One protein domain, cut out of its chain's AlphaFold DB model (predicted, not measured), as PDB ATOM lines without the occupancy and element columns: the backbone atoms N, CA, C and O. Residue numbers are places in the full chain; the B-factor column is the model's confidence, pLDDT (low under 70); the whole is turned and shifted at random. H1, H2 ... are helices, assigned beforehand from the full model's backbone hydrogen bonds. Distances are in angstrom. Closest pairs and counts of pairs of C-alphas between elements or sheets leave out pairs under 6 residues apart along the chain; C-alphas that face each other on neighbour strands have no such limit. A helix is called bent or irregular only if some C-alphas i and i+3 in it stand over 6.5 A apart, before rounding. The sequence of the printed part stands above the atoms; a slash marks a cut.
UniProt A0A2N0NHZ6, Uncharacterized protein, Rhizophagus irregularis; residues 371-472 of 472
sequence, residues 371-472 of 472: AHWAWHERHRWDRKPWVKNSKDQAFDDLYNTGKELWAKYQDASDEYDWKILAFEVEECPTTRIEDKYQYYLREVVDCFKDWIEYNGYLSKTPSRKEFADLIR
ATOM      1  N   ALA A 371     205.888 226.656 263.934       48.91
ATOM      2  CA  ALA A 371     205.849 227.693 264.959       48.91
ATOM      3  C   ALA A 371     205.369 227.159 266.319       48.91
ATOM      4  O   ALA A 371     205.959 227.520 267.325       48.91
ATOM      5  N   HIS A 372     204.382 226.254 266.350       62.06
ATOM      6  CA  HIS A 372     203.923 225.591 267.573       62.06
ATOM      7  C   HIS A 372     205.005 224.690 268.186       62.06
ATOM      8  O   HIS A 372     205.255 224.774 269.378       62.06
ATOM      9  N   TRP A 373     205.726 223.897 267.386       52.59
ATOM     10  CA  TRP A 373     206.864 223.114 267.894       52.59
ATOM     11  C   TRP A 373     208.028 224.002 268.338       52.59
ATOM     12  O   TRP A 373     208.635 223.751 269.369       52.59
ATOM     13  N   ALA A 374     208.301 225.087 267.608       56.94
ATOM     14  CA  ALA A 374     209.290 226.075 268.027       56.94
ATOM     15  C   ALA A 374     208.866 226.852 269.285       56.94
ATOM     16  O   ALA A 374     209.735 227.384 269.966       56.94
ATOM     17  N   TRP A 375     207.566 226.958 269.571       67.75
ATOM     18  CA  TRP A 375     207.016 227.515 270.806       67.75
ATOM     19  C   TRP A 375     207.138 226.491 271.938       67.75
ATOM     20  O   TRP A 375     207.703 226.791 272.978       67.75
ATOM     21  N   HIS A 376     206.736 225.243 271.704       59.19
ATOM     22  CA  HIS A 376     206.792 224.178 272.699       59.19
ATOM     23  C   HIS A 376     208.232 223.816 273.101       59.19
ATOM     24  O   HIS A 376     208.470 223.510 274.264       59.19
ATOM     25  N   GLU A 377     209.200 223.904 272.183       57.53
ATOM     26  CA  GLU A 377     210.622 223.769 272.529       57.53
ATOM     27  C   GLU A 377     211.170 224.994 273.263       57.53
ATOM     28  O   GLU A 377     211.943 224.851 274.208       57.53
ATOM     29  N   ARG A 378     210.698 226.196 272.911       58.50
ATOM     30  CA  ARG A 378     211.014 227.434 273.642       58.50
ATOM     31  C   ARG A 378     210.363 227.533 275.016       58.50
ATOM     32  O   ARG A 378     210.790 228.367 275.793       58.50
ATOM     33  N   HIS A 379     209.369 226.699 275.308       58.81
ATOM     34  CA  HIS A 379     208.610 226.700 276.561       58.81
ATOM     35  C   HIS A 379     208.696 225.360 277.316       58.81
ATOM     36  O   HIS A 379     208.040 225.155 278.340       58.81
ATOM     37  N   ARG A 380     209.558 224.436 276.855       59.00
ATOM     38  CA  ARG A 380     209.784 223.099 277.441       59.00
ATOM     39  C   ARG A 380     210.207 223.155 278.912       59.00
ATOM     40  O   ARG A 380     209.958 222.209 279.663       59.00
ATOM     41  N   TRP A 381     210.829 224.256 279.326       58.66
ATOM     42  CA  TRP A 381     211.447 224.402 280.638       58.66
ATOM     43  C   TRP A 381     210.741 225.412 281.564       58.66
ATOM     44  O   TRP A 381     211.108 225.508 282.731       58.66
ATOM     45  N   ASP A 382     209.656 226.067 281.132       54.25
ATOM     46  CA  ASP A 382     208.950 227.139 281.875       54.25
ATOM     47  C   ASP A 382     208.467 226.752 283.283       54.25
ATOM     48  O   ASP A 382     208.230 227.608 284.145       54.25
ATOM     49  N   ARG A 383     208.281 225.449 283.521       55.81
ATOM     50  CA  ARG A 383     207.827 224.898 284.804       55.81
ATOM     51  C   ARG A 383     208.967 224.526 285.756       55.81
ATOM     52  O   ARG A 383     208.681 224.171 286.897       55.81
ATOM     53  N   LYS A 384     210.235 224.579 285.328       62.06
ATOM     54  CA  LYS A 384     211.376 224.240 286.188       62.06
ATOM     55  C   LYS A 384     211.820 225.461 287.014       62.06
ATOM     56  O   LYS A 384     212.040 226.521 286.436       62.06
ATOM     57  N   PRO A 385     211.978 225.338 288.347       58.28
ATOM     58  CA  PRO A 385     212.298 226.476 289.216       58.28
ATOM     59  C   PRO A 385     213.582 227.228 288.833       58.28
ATOM     60  O   PRO A 385     213.570 228.453 288.807       58.28
ATOM     61  N   TRP A 386     214.645 226.509 288.450       63.28
ATOM     62  CA  TRP A 386     215.950 227.086 288.087       63.28
ATOM     63  C   TRP A 386     215.942 227.885 286.774       63.28
ATOM     64  O   TRP A 386     216.833 228.686 286.512       63.28
ATOM     65  N   VAL A 387     214.911 227.721 285.945       64.19
ATOM     66  CA  VAL A 387     214.780 228.432 284.664       64.19
ATOM     67  C   VAL A 387     214.428 229.900 284.870       64.19
ATOM     68  O   VAL A 387     214.767 230.728 284.034       64.19
ATOM     69  N   LYS A 388     213.820 230.226 286.016       67.25
ATOM     70  CA  LYS A 388     213.450 231.590 286.416       67.25
ATOM     71  C   LYS A 388     214.539 232.304 287.223       67.25
ATOM     72  O   LYS A 388     214.302 233.421 287.681       67.25
ATOM     73  N   ASN A 389     215.695 231.671 287.430       75.75
ATOM     74  CA  ASN A 389     216.813 232.282 288.142       75.75
ATOM     75  C   ASN A 389     217.361 233.469 287.333       75.75
ATOM     76  O   ASN A 389     217.297 233.481 286.104       75.75
ATOM     77  N   SER A 390     217.888 234.490 288.013       80.12
ATOM     78  CA  SER A 390     218.669 235.523 287.328       80.12
ATOM     79  C   SER A 390     219.943 234.905 286.747       80.12
ATOM     80  O   SER A 390     220.361 233.827 287.171       80.12
ATOM     81  N   LYS A 391     220.589 235.593 285.795       79.94
ATOM     82  CA  LYS A 391     221.884 235.156 285.255       79.94
ATOM     83  C   LYS A 391     222.885 234.885 286.372       79.94
ATOM     84  O   LYS A 391     223.429 233.794 286.431       79.94
ATOM     85  N   ASP A 392     223.059 235.830 287.285       80.38
ATOM     86  CA  ASP A 392     224.044 235.693 288.359       80.38
ATOM     87  C   ASP A 392     223.718 234.500 289.270       80.38
ATOM     88  O   ASP A 392     224.591 233.685 289.536       80.38
ATOM     89  N   GLN A 393     222.440 234.300 289.620       82.62
ATOM     90  CA  GLN A 393     222.012 233.149 290.421       82.62
ATOM     91  C   GLN A 393     222.250 231.818 289.698       82.62
ATOM     92  O   GLN A 393     222.650 230.840 290.317       82.62
ATOM     93  N   ALA A 394     222.016 231.769 288.387       82.38
ATOM     94  CA  ALA A 394     222.265 230.582 287.585       82.38
ATOM     95  C   ALA A 394     223.769 230.240 287.577       82.38
ATOM     96  O   ALA A 394     224.151 229.107 287.854       82.38
ATOM     97  N   PHE A 395     224.639 231.219 287.326       86.12
ATOM     98  CA  PHE A 395     226.084 230.987 287.367       86.12
ATOM     99  C   PHE A 395     226.568 230.620 288.782       86.12
ATOM    100  O   PHE A 395     227.388 229.712 288.917       86.12
ATOM    101  N   ASP A 396     226.025 231.235 289.834       85.94
ATOM    102  CA  ASP A 396     226.331 230.869 291.222       85.94
ATOM    103  C   ASP A 396     225.902 229.427 291.545       85.94
ATOM    104  O   ASP A 396     226.644 228.682 292.191       85.94
ATOM    105  N   ASP A 397     224.734 228.988 291.071       86.25
ATOM    106  CA  ASP A 397     224.254 227.613 291.239       86.25
ATOM    107  C   ASP A 397     225.165 226.609 290.510       86.25
ATOM    108  O   ASP A 397     225.503 225.559 291.068       86.25
ATOM    109  N   LEU A 398     225.613 226.937 289.290       88.38
ATOM    110  CA  LEU A 398     226.603 226.152 288.544       88.38
ATOM    111  C   LEU A 398     227.901 226.011 289.343       88.38
ATOM    112  O   LEU A 398     228.420 224.904 289.488       88.38
ATOM    113  N   TYR A 399     228.404 227.119 289.879       89.25
ATOM    114  CA  TYR A 399     229.641 227.140 290.646       89.25
ATOM    115  C   TYR A 399     229.550 226.328 291.932       89.25
ATOM    116  O   TYR A 399     230.426 225.509 292.209       89.25
ATOM    117  N   ASN A 400     228.473 226.499 292.699       88.31
ATOM    118  CA  ASN A 400     228.272 225.751 293.936       88.31
ATOM    119  C   ASN A 400     228.115 224.251 293.662       88.31
ATOM    120  O   ASN A 400     228.727 223.436 294.350       88.31
ATOM    121  N   THR A 401     227.384 223.883 292.607       86.44
ATOM    122  CA  THR A 401     227.223 222.479 292.203       86.44
ATOM    123  C   THR A 401     228.556 221.879 291.750       86.44
ATOM    124  O   THR A 401     228.920 220.781 292.168       86.44
ATOM    125  N   GLY A 402     229.328 222.606 290.939       87.12
ATOM    126  CA  GLY A 402     230.661 222.182 290.512       87.12
ATOM    127  C   GLY A 402     231.623 222.012 291.691       87.12
ATOM    128  O   GLY A 402     232.355 221.024 291.747       87.12
ATOM    129  N   LYS A 403     231.554 222.910 292.680       87.81
ATOM    130  CA  LYS A 403     232.340 222.850 293.919       87.81
ATOM    131  C   LYS A 403     231.985 221.637 294.777       87.81
ATOM    132  O   LYS A 403     232.880 220.975 295.301       87.81
ATOM    133  N   GLU A 404     230.697 221.328 294.920       87.94
ATOM    134  CA  GLU A 404     230.235 220.132 295.633       87.94
ATOM    135  C   GLU A 404     230.688 218.845 294.935       87.94
ATOM    136  O   GLU A 404     231.142 217.909 295.595       87.94
ATOM    137  N   LEU A 405     230.611 218.803 293.601       86.69
ATOM    138  CA  LEU A 405     231.093 217.671 292.811       86.69
ATOM    139  C   LEU A 405     232.606 217.493 292.943       86.69
ATOM    140  O   LEU A 405     233.064 216.366 293.130       86.69
ATOM    141  N   TRP A 406     233.364 218.591 292.901       85.50
ATOM    142  CA  TRP A 406     234.813 218.579 293.088       85.50
ATOM    143  C   TRP A 406     235.179 218.014 294.461       85.50
ATOM    144  O   TRP A 406     235.915 217.040 294.547       85.50
ATOM    145  N   ALA A 407     234.569 218.525 295.533       85.44
ATOM    146  CA  ALA A 407     234.819 218.052 296.896       85.44
ATOM    147  C   ALA A 407     234.427 216.579 297.126       85.44
ATOM    148  O   ALA A 407     234.946 215.931 298.034       85.44
ATOM    149  N   LYS A 408     233.472 216.057 296.350       85.56
ATOM    150  CA  LYS A 408     232.945 214.697 296.513       85.56
ATOM    151  C   LYS A 408     233.756 213.636 295.778       85.56
ATOM    152  O   LYS A 408     233.774 212.487 296.219       85.56
ATOM    153  N   TYR A 409     234.334 213.988 294.635       82.50
ATOM    154  CA  TYR A 409     234.924 213.015 293.718       82.50
ATOM    155  C   TYR A 409     236.404 213.253 293.427       82.50
ATOM    156  O   TYR A 409     237.049 212.332 292.935       82.50
ATOM    157  N   GLN A 410     236.937 214.432 293.753       76.62
ATOM    158  CA  GLN A 410     238.334 214.774 293.539       76.62
ATOM    159  C   GLN A 410     239.078 214.849 294.879       76.62
ATOM    160  O   GLN A 410     238.706 215.615 295.764       76.62
ATOM    161  N   ASP A 411     240.179 214.106 295.011       61.72
ATOM    162  CA  ASP A 411     241.074 214.146 296.182       61.72
ATOM    163  C   ASP A 411     242.078 215.327 296.120       61.72
ATOM    164  O   ASP A 411     243.176 215.268 296.679       61.72
ATOM    165  N   ALA A 412     241.750 216.402 295.393       61.72
ATOM    166  CA  ALA A 412     242.676 217.503 295.134       61.72
ATOM    167  C   ALA A 412     242.726 218.503 296.301       61.72
ATOM    168  O   ALA A 412     241.698 218.984 296.774       61.72
ATOM    169  N   SER A 413     243.941 218.878 296.718       60.06
ATOM    170  CA  SER A 413     244.186 219.978 297.668       60.06
ATOM    171  C   SER A 413     244.031 221.371 297.050       60.06
ATOM    172  O   SER A 413     244.262 222.366 297.736       60.06
ATOM    173  N   ASP A 414     243.717 221.439 295.755       67.44
ATOM    174  CA  ASP A 414     243.653 222.682 294.998       67.44
ATOM    175  C   ASP A 414     242.389 223.474 295.344       67.44
ATOM    176  O   ASP A 414     241.293 222.928 295.500       67.44
ATOM    177  N   GLU A 415     242.558 224.787 295.484       77.88
ATOM    178  CA  GLU A 415     241.475 225.710 295.797       77.88
ATOM    179  C   GLU A 415     240.522 225.809 294.602       77.88
ATOM    180  O   GLU A 415     240.876 226.356 293.563       77.88
ATOM    181  N   TYR A 416     239.309 225.265 294.753       84.81
ATOM    182  CA  TYR A 416     238.273 225.331 293.725       84.81
ATOM    183  C   TYR A 416     237.817 226.778 293.506       84.81
ATOM    184  O   TYR A 416     237.178 227.365 294.387       84.81
ATOM    185  N   ASP A 417     238.131 227.330 292.333       88.25
ATOM    186  CA  ASP A 417     237.772 228.683 291.911       88.25
ATOM    187  C   ASP A 417     237.107 228.702 290.516       88.25
ATOM    188  O   ASP A 417     236.954 227.680 289.840       88.25
ATOM    189  N   TRP A 418     236.676 229.888 290.073       88.31
ATOM    190  CA  TRP A 418     236.018 230.066 288.773       88.31
ATOM    191  C   TRP A 418     236.911 229.694 287.582       88.31
ATOM    192  O   TRP A 418     236.399 229.316 286.528       88.31
ATOM    193  N   LYS A 419     238.242 229.767 287.732       88.12
ATOM    194  CA  LYS A 419     239.185 229.391 286.672       88.12
ATOM    195  C   LYS A 419     239.251 227.881 286.520       88.12
ATOM    196  O   LYS A 419     239.276 227.409 285.385       88.12
ATOM    197  N   ILE A 420     239.236 227.145 287.633       87.88
ATOM    198  CA  ILE A 420     239.152 225.681 287.626       87.88
ATOM    199  C   ILE A 420     237.837 225.247 286.989       87.88
ATOM    200  O   ILE A 420     237.858 224.436 286.069       87.88
ATOM    201  N   LEU A 421     236.705 225.843 287.382       88.94
ATOM    202  CA  LEU A 421     235.421 225.542 286.746       88.94
ATOM    203  C   LEU A 421     235.461 225.794 285.230       88.94
ATOM    204  O   LEU A 421     235.047 224.931 284.464       88.94
ATOM    205  N   ALA A 422     235.970 226.944 284.777       88.00
ATOM    206  CA  ALA A 422     236.055 227.245 283.348       88.00
ATOM    207  C   ALA A 422     236.957 226.253 282.588       88.00
ATOM    208  O   ALA A 422     236.621 225.854 281.475       88.00
ATOM    209  N   PHE A 423     238.082 225.845 283.184       88.06
ATOM    210  CA  PHE A 423     238.986 224.847 282.609       88.06
ATOM    211  C   PHE A 423     238.317 223.472 282.495       88.06
ATOM    212  O   PHE A 423     238.298 222.892 281.414       88.06
ATOM    213  N   GLU A 424     237.692 222.997 283.572       87.56
ATOM    214  CA  GLU A 424     236.980 221.715 283.599       87.56
ATOM    215  C   GLU A 424     235.813 221.691 282.607       87.56
ATOM    216  O   GLU A 424     235.582 220.695 281.929       87.56
ATOM    217  N   VAL A 425     235.096 222.806 282.452       87.44
ATOM    218  CA  VAL A 425     234.030 222.943 281.450       87.44
ATOM    219  C   VAL A 425     234.576 222.863 280.022       87.44
ATOM    220  O   VAL A 425     233.929 222.248 279.167       87.44
ATOM    221  N   GLU A 426     235.736 223.471 279.749       88.69
ATOM    222  CA  GLU A 426     236.378 223.458 278.427       88.69
ATOM    223  C   GLU A 426     236.915 222.065 278.065       88.69
ATOM    224  O   GLU A 426     236.660 221.590 276.956       88.69
ATOM    225  N   GLU A 427     237.584 221.400 279.011       83.69
ATOM    226  CA  GLU A 427     238.222 220.087 278.832       83.69
ATOM    227  C   GLU A 427     237.274 218.901 279.063       83.69
ATOM    228  O   GLU A 427     237.627 217.758 278.763       83.69
ATOM    229  N   CYS A 428     236.048 219.139 279.548       79.12
ATOM    230  CA  CYS A 428     235.084 218.073 279.794       79.12
ATOM    231  C   CYS A 428     234.910 217.218 278.517       79.12
ATOM    232  O   CYS A 428     234.596 217.762 277.444       79.12
ATOM    233  N   PRO A 429     235.047 215.882 278.586       69.50
ATOM    234  CA  PRO A 429     234.974 215.022 277.413       69.50
ATOM    235  C   PRO A 429     233.533 214.863 276.912       69.50
ATOM    236  O   PRO A 429     232.564 214.789 277.674       69.50
ATOM    237  N   THR A 430     233.359 214.847 275.589       64.56
ATOM    238  CA  THR A 430     232.030 214.811 274.944       64.56
ATOM    239  C   THR A 430     231.525 213.397 274.653       64.56
ATOM    240  O   THR A 430     230.322 213.218 274.475       64.56
ATOM    241  N   THR A 431     232.413 212.398 274.614       60.12
ATOM    242  CA  THR A 431     232.101 211.040 274.122       60.12
ATOM    243  C   THR A 431     232.576 209.901 275.024       60.12
ATOM    244  O   THR A 431     231.940 208.849 275.033       60.12
ATOM    245  N   ARG A 432     233.661 210.077 275.787       55.59
ATOM    246  CA  ARG A 432     234.199 209.066 276.708       55.59
ATOM    247  C   ARG A 432     234.195 209.629 278.122       55.59
ATOM    248  O   ARG A 432     234.857 210.621 278.386       55.59
ATOM    249  N   ILE A 433     233.419 209.018 279.005       65.88
ATOM    250  CA  ILE A 433     233.335 209.416 280.411       65.88
ATOM    251  C   ILE A 433     234.331 208.552 281.174       65.88
ATOM    252  O   ILE A 433     234.185 207.330 281.209       65.88
ATOM    253  N   GLU A 434     235.379 209.178 281.697       61.25
ATOM    254  CA  GLU A 434     236.514 208.479 282.310       61.25
ATOM    255  C   GLU A 434     236.304 208.245 283.812       61.25
ATOM    256  O   GLU A 434     236.766 207.236 284.342       61.25
ATOM    257  N   ASP A 435     235.509 209.092 284.473       74.38
ATOM    258  CA  ASP A 435     235.184 208.964 285.891       74.38
ATOM    259  C   ASP A 435     233.789 209.529 286.251       74.38
ATOM    260  O   ASP A 435     233.062 210.097 285.427       74.38
ATOM    261  N   LYS A 436     233.384 209.331 287.514       78.88
ATOM    262  CA  LYS A 436     232.090 209.805 288.035       78.88
ATOM    263  C   LYS A 436     232.017 211.331 288.135       78.88
ATOM    264  O   LYS A 436     230.921 211.864 288.002       78.88
ATOM    265  N   TYR A 437     233.134 212.020 288.368       83.56
ATOM    266  CA  TYR A 437     233.162 213.481 288.446       83.56
ATOM    267  C   TYR A 437     232.785 214.088 287.092       83.56
ATOM    268  O   TYR A 437     231.819 214.844 287.000       83.56
ATOM    269  N   GLN A 438     233.459 213.646 286.031       81.06
ATOM    270  CA  GLN A 438     233.236 214.071 284.653       81.06
ATOM    271  C   GLN A 438     231.819 213.741 284.170       81.06
ATOM    272  O   GLN A 438     231.225 214.527 283.434       81.06
ATOM    273  N   TYR A 439     231.231 212.623 284.623       81.88
ATOM    274  CA  TYR A 439     229.821 212.308 284.355       81.88
ATOM    275  C   TYR A 439     228.881 213.390 284.902       81.88
ATOM    276  O   TYR A 439     228.080 213.955 284.160       81.88
ATOM    277  N   TYR A 440     228.972 213.680 286.202       81.00
ATOM    278  CA  TYR A 440     228.052 214.612 286.852       81.00
ATOM    279  C   TYR A 440     228.313 216.060 286.443       81.00
ATOM    280  O   TYR A 440     227.358 216.805 286.232       81.00
ATOM    281  N   LEU A 441     229.579 216.448 286.267       84.62
ATOM    282  CA  LEU A 441     229.934 217.771 285.766       84.62
ATOM    283  C   LEU A 441     229.342 217.993 284.370       84.62
ATOM    284  O   LEU A 441     228.729 219.029 284.125       84.62
ATOM    285  N   ARG A 442     229.449 217.002 283.477       84.38
ATOM    286  CA  ARG A 442     228.853 217.052 282.138       84.38
ATOM    287  C   ARG A 442     227.346 217.294 282.179       84.38
ATOM    288  O   ARG A 442     226.866 218.157 281.451       84.38
ATOM    289  N   GLU A 443     226.614 216.553 283.008       81.94
ATOM    290  CA  GLU A 443     225.155 216.696 283.115       81.94
ATOM    291  C   GLU A 443     224.760 218.097 283.601       81.94
ATOM    292  O   GLU A 443     223.845 218.713 283.052       81.94
ATOM    293  N   VAL A 444     225.487 218.639 284.584       83.12
ATOM    294  CA  VAL A 444     225.267 220.003 285.086       83.12
ATOM    295  C   VAL A 444     225.565 221.030 283.990       83.12
ATOM    296  O   VAL A 444     224.735 221.891 283.712       83.12
ATOM    297  N   VAL A 445     226.704 220.910 283.308       85.81
ATOM    298  CA  VAL A 445     227.107 221.808 282.214       85.81
ATOM    299  C   VAL A 445     226.100 221.799 281.068       85.81
ATOM    300  O   VAL A 445     225.732 222.863 280.569       85.81
ATOM    301  N   ASP A 446     225.627 220.627 280.652       83.88
ATOM    302  CA  ASP A 446     224.650 220.526 279.569       83.88
ATOM    303  C   ASP A 446     223.288 221.121 279.994       83.88
ATOM    304  O   ASP A 446     222.689 221.859 279.212       83.88
ATOM    305  N   CYS A 447     222.865 220.967 281.259       80.31
ATOM    306  CA  CYS A 447     221.685 221.671 281.789       80.31
ATOM    307  C   CYS A 447     221.827 223.204 281.733       80.31
ATOM    308  O   CYS A 447     220.868 223.909 281.411       80.31
ATOM    309  N   PHE A 448     223.015 223.736 282.032       81.62
ATOM    310  CA  PHE A 448     223.265 225.180 282.000       81.62
ATOM    311  C   PHE A 448     223.372 225.747 280.585       81.62
ATOM    312  O   PHE A 448     222.929 226.866 280.323       81.62
ATOM    313  N   LYS A 449     223.902 224.975 279.642       84.12
ATOM    314  CA  LYS A 449     223.897 225.357 278.228       84.12
ATOM    315  C   LYS A 449     222.474 225.433 277.675       84.12
ATOM    316  O   LYS A 449     222.157 226.394 276.972       84.12
ATOM    317  N   ASP A 450     221.620 224.485 278.059       79.75
ATOM    318  CA  ASP A 450     220.191 224.510 277.739       79.75
ATOM    319  C   ASP A 450     219.501 225.733 278.378       79.75
ATOM    320  O   ASP A 450     218.669 226.376 277.738       79.75
ATOM    321  N   TRP A 451     219.881 226.118 279.605       83.62
ATOM    322  CA  TRP A 451     219.377 227.330 280.272       83.62
ATOM    323  C   TRP A 451     219.696 228.622 279.503       83.62
ATOM    324  O   TRP A 451     218.842 229.509 279.391       83.62
ATOM    325  N   ILE A 452     220.923 228.741 278.984       80.50
ATOM    326  CA  ILE A 452     221.401 229.915 278.236       80.50
ATOM    327  C   ILE A 452     220.648 230.073 276.918       80.50
ATOM    328  O   ILE A 452     220.242 231.185 276.569       80.50
ATOM    329  N   GLU A 453     220.467 228.970 276.192       79.88
ATOM    330  CA  GLU A 453     219.695 228.953 274.951       79.88
ATOM    331  C   GLU A 453     218.227 229.297 275.218       79.88
ATOM    332  O   GLU A 453     217.635 230.103 274.500       79.88
ATOM    333  N   TYR A 454     217.663 228.752 276.296       76.00
ATOM    334  CA  TYR A 454     216.279 228.982 276.684       76.00
ATOM    335  C   TYR A 454     215.971 230.446 277.010       76.00
ATOM    336  O   TYR A 454     215.001 231.011 276.512       76.00
ATOM    337  N   ASN A 455     216.813 231.081 277.827       78.06
ATOM    338  CA  ASN A 455     216.618 232.470 278.244       78.06
ATOM    339  C   ASN A 455     217.063 233.494 277.181       78.06
ATOM    340  O   ASN A 455     217.048 234.698 277.435       78.06
ATOM    341  N   GLY A 456     217.457 233.039 275.987       73.31
ATOM    342  CA  GLY A 456     217.781 233.904 274.855       73.31
ATOM    343  C   GLY A 456     219.088 234.685 275.003       73.31
ATOM    344  O   GLY A 456     219.294 235.659 274.279       73.31
ATOM    345  N   TYR A 457     219.984 234.272 275.904       73.38
ATOM    346  CA  TYR A 457     221.305 234.897 276.050       73.38
ATOM    347  C   TYR A 457     222.209 234.612 274.841       73.38
ATOM    348  O   TYR A 457     223.066 235.430 274.509       73.38
ATOM    349  N   LEU A 458     221.998 233.478 274.161       73.88
ATOM    350  CA  LEU A 458     222.629 233.133 272.888       73.88
ATOM    351  C   LEU A 458     221.598 232.580 271.901       73.88
ATOM    352  O   LEU A 458     220.613 231.959 272.285       73.88
ATOM    353  N   SER A 459     221.848 232.770 270.603       67.50
ATOM    354  CA  SER A 459     220.946 232.331 269.524       67.50
ATOM    355  C   SER A 459     220.985 230.822 269.231       67.50
ATOM    356  O   SER A 459     220.308 230.366 268.311       67.50
ATOM    357  N   LYS A 460     221.858 230.078 269.915       77.62
ATOM    358  CA  LYS A 460     222.077 228.628 269.805       77.62
ATOM    359  C   LYS A 460     222.750 228.141 271.089       77.62
ATOM    360  O   LYS A 460     223.422 228.942 271.745       77.62
ATOM    361  N   THR A 461     222.650 226.848 271.394       77.81
ATOM    362  CA  THR A 461     223.422 226.220 272.475       77.81
ATOM    363  C   THR A 461     224.917 226.556 272.322       77.81
ATOM    364  O   THR A 461     225.485 226.277 271.256       77.81
ATOM    365  N   PRO A 462     225.581 227.153 273.331       82.62
ATOM    366  CA  PRO A 462     227.012 227.414 273.245       82.62
ATOM    367  C   PRO A 462     227.796 226.102 273.189       82.62
ATOM    368  O   PRO A 462     227.460 225.119 273.851       82.62
ATOM    369  N   SER A 463     228.877 226.071 272.417       85.56
ATOM    370  CA  SER A 463     229.903 225.036 272.566       85.56
ATOM    371  C   SER A 463     230.522 225.102 273.967       85.56
ATOM    372  O   SER A 463     230.443 226.125 274.642       85.56
ATOM    373  N   ARG A 464     231.168 224.021 274.427       85.25
ATOM    374  CA  ARG A 464     231.832 224.014 275.746       85.25
ATOM    375  C   ARG A 464     232.892 225.103 275.879       85.25
ATOM    376  O   ARG A 464     232.982 225.729 276.923       85.25
ATOM    377  N   LYS A 465     233.595 225.397 274.785       86.12
ATOM    378  CA  LYS A 465     234.549 226.503 274.710       86.12
ATOM    379  C   LYS A 465     233.876 227.872 274.843       86.12
ATOM    380  O   LYS A 465     234.273 228.659 275.687       86.12
ATOM    381  N   GLU A 466     232.811 228.120 274.075       85.56
ATOM    382  CA  GLU A 466     232.024 229.361 274.187       85.56
ATOM    383  C   GLU A 466     231.390 229.510 275.584       85.56
ATOM    384  O   GLU A 466     231.229 230.622 276.076       85.56
ATOM    385  N   PHE A 467     231.034 228.398 276.230       87.62
ATOM    386  CA  PHE A 467     230.488 228.395 277.582       87.62
ATOM    387  C   PHE A 467     231.563 228.645 278.649       87.62
ATOM    388  O   PHE A 467     231.337 229.438 279.554       87.62
ATOM    389  N   ALA A 468     232.753 228.057 278.515       87.06
ATOM    390  CA  ALA A 468     233.895 228.361 279.375       87.06
ATOM    391  C   ALA A 468     234.313 229.838 279.273       87.06
ATOM    392  O   ALA A 468     234.596 230.469 280.288       87.06
ATOM    393  N   ASP A 469     234.272 230.419 278.071       86.56
ATOM    394  CA  ASP A 469     234.525 231.848 277.854       86.56
ATOM    395  C   ASP A 469     233.454 232.758 278.474       86.56
ATOM    396  O   ASP A 469     233.738 233.915 278.756       86.56
ATOM    397  N   LEU A 470     232.235 232.257 278.701       85.75
ATOM    398  CA  LEU A 470     231.181 232.976 279.430       85.75
ATOM    399  C   LEU A 470     231.345 232.911 280.953       85.75
ATOM    400  O   LEU A 470     230.762 233.738 281.651       85.75
ATOM    401  N   ILE A 471     232.061 231.901 281.452       85.38
ATOM    402  CA  ILE A 471     232.376 231.723 282.875       85.38
ATOM    403  C   ILE A 471     233.580 232.592 283.274       85.38
ATOM    404  O   ILE A 471     233.653 233.039 284.419       85.38
ATOM    405  N   ARG A 472     234.516 232.823 282.343       85.25
ATOM    406  CA  ARG A 472     235.661 233.739 282.494       85.25
ATOM    407  C   ARG A 472     235.224 235.199 282.496       85.25
ATOM    408  O   ARG A 472     235.855 235.966 283.259       85.25
TER     409      ARG A 472
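What this domain is: This is residues 371 to 472 of the 472 residues of an uncharacterized protein of Rhizophagus irregularis (UniProt A0A2N0NHZ6). Two long helices, H3 and H5, run side by side in opposite directions, and a shorter pair, H4 and H6, also side by side, crosses over one side of them with rather few contacts to the long pair. Small H2 sits close to both long helices near one end, and residues 371 to 376 of H1 stick out beyond that end as an arm. The printed part has 102 residues with six named helices, H1 to H6 in that order, and no named strand; the class is all helix. The whole is compact, with a radius of gyration of the C-alphas of 14.4 A, yet elongated in outline, with spans of 50 by 28 by 23 A.

How they stand to each other: Look first at H1, residues 371 to 378, which touches no helix. It is close to but not clearly touching H5, residues 436 to 454, where the C-alphas of Arg 378 and Tyr 454 come closest, 6.3 A apart. Next, H2, residues 385 to 388, is close to but not clearly touching H5; their closest C-alphas, those of Val 387 and Trp 451, are 6.5 A apart. Then compare H3, residues 391 to 409, with H5: they touch, closest at the C-alphas of Tyr 409 and Tyr 437, 5.6 A apart, at a shallow tilt of 8 degrees, opposite ways. H4, residues 418 to 427, only just touches H3, with 3 pairs of C-alphas within 8 A and about perpendicular at 76 degrees; the closest C-alphas are those of Gly 402 and Leu 421, 6.9 A apart, and H3 uses residues 399 to 402 alone. H4 only just touches H5 too, again with 3 such pairs, through residues 441 to 445 of H5 alone; the closest C-alphas, those of Val 425 and Val 445, are 7.1 A apart. Last, H6, residues 464 to 471, touches H4 at a shallow tilt of 8 degrees, opposite ways, with the closest C-alphas, those of Ala 422 and Ala 468, 4.7 A apart. In H1, H3, H4, H5 and H6 every O i to N i+4 pair is within hydrogen-bond range; H2 is too short for such a pair.

Where its parts are: Find C-alpha 371 at (205.849, 227.693, 264.959), where H1 begins. H3 runs 27.1 A from C-alpha 391 at (221.884, 235.156, 285.255) to C-alpha 409. H4 is 14.3 A long and H5 27.3 A. H6 ends at C-alpha 471, (232.376, 231.723, 282.875).

The domain as a whole: The two C-alphas farthest apart, those of Ala 371 and Ser 413, are 51.0 A apart. The printed part has no cut and no long link; H2 to H3 is tight. Mean pLDDT of the printed part is 77.0, and you will find values under 70 at residues 371 to 388, 411 to 414, 429 to 434 and 459.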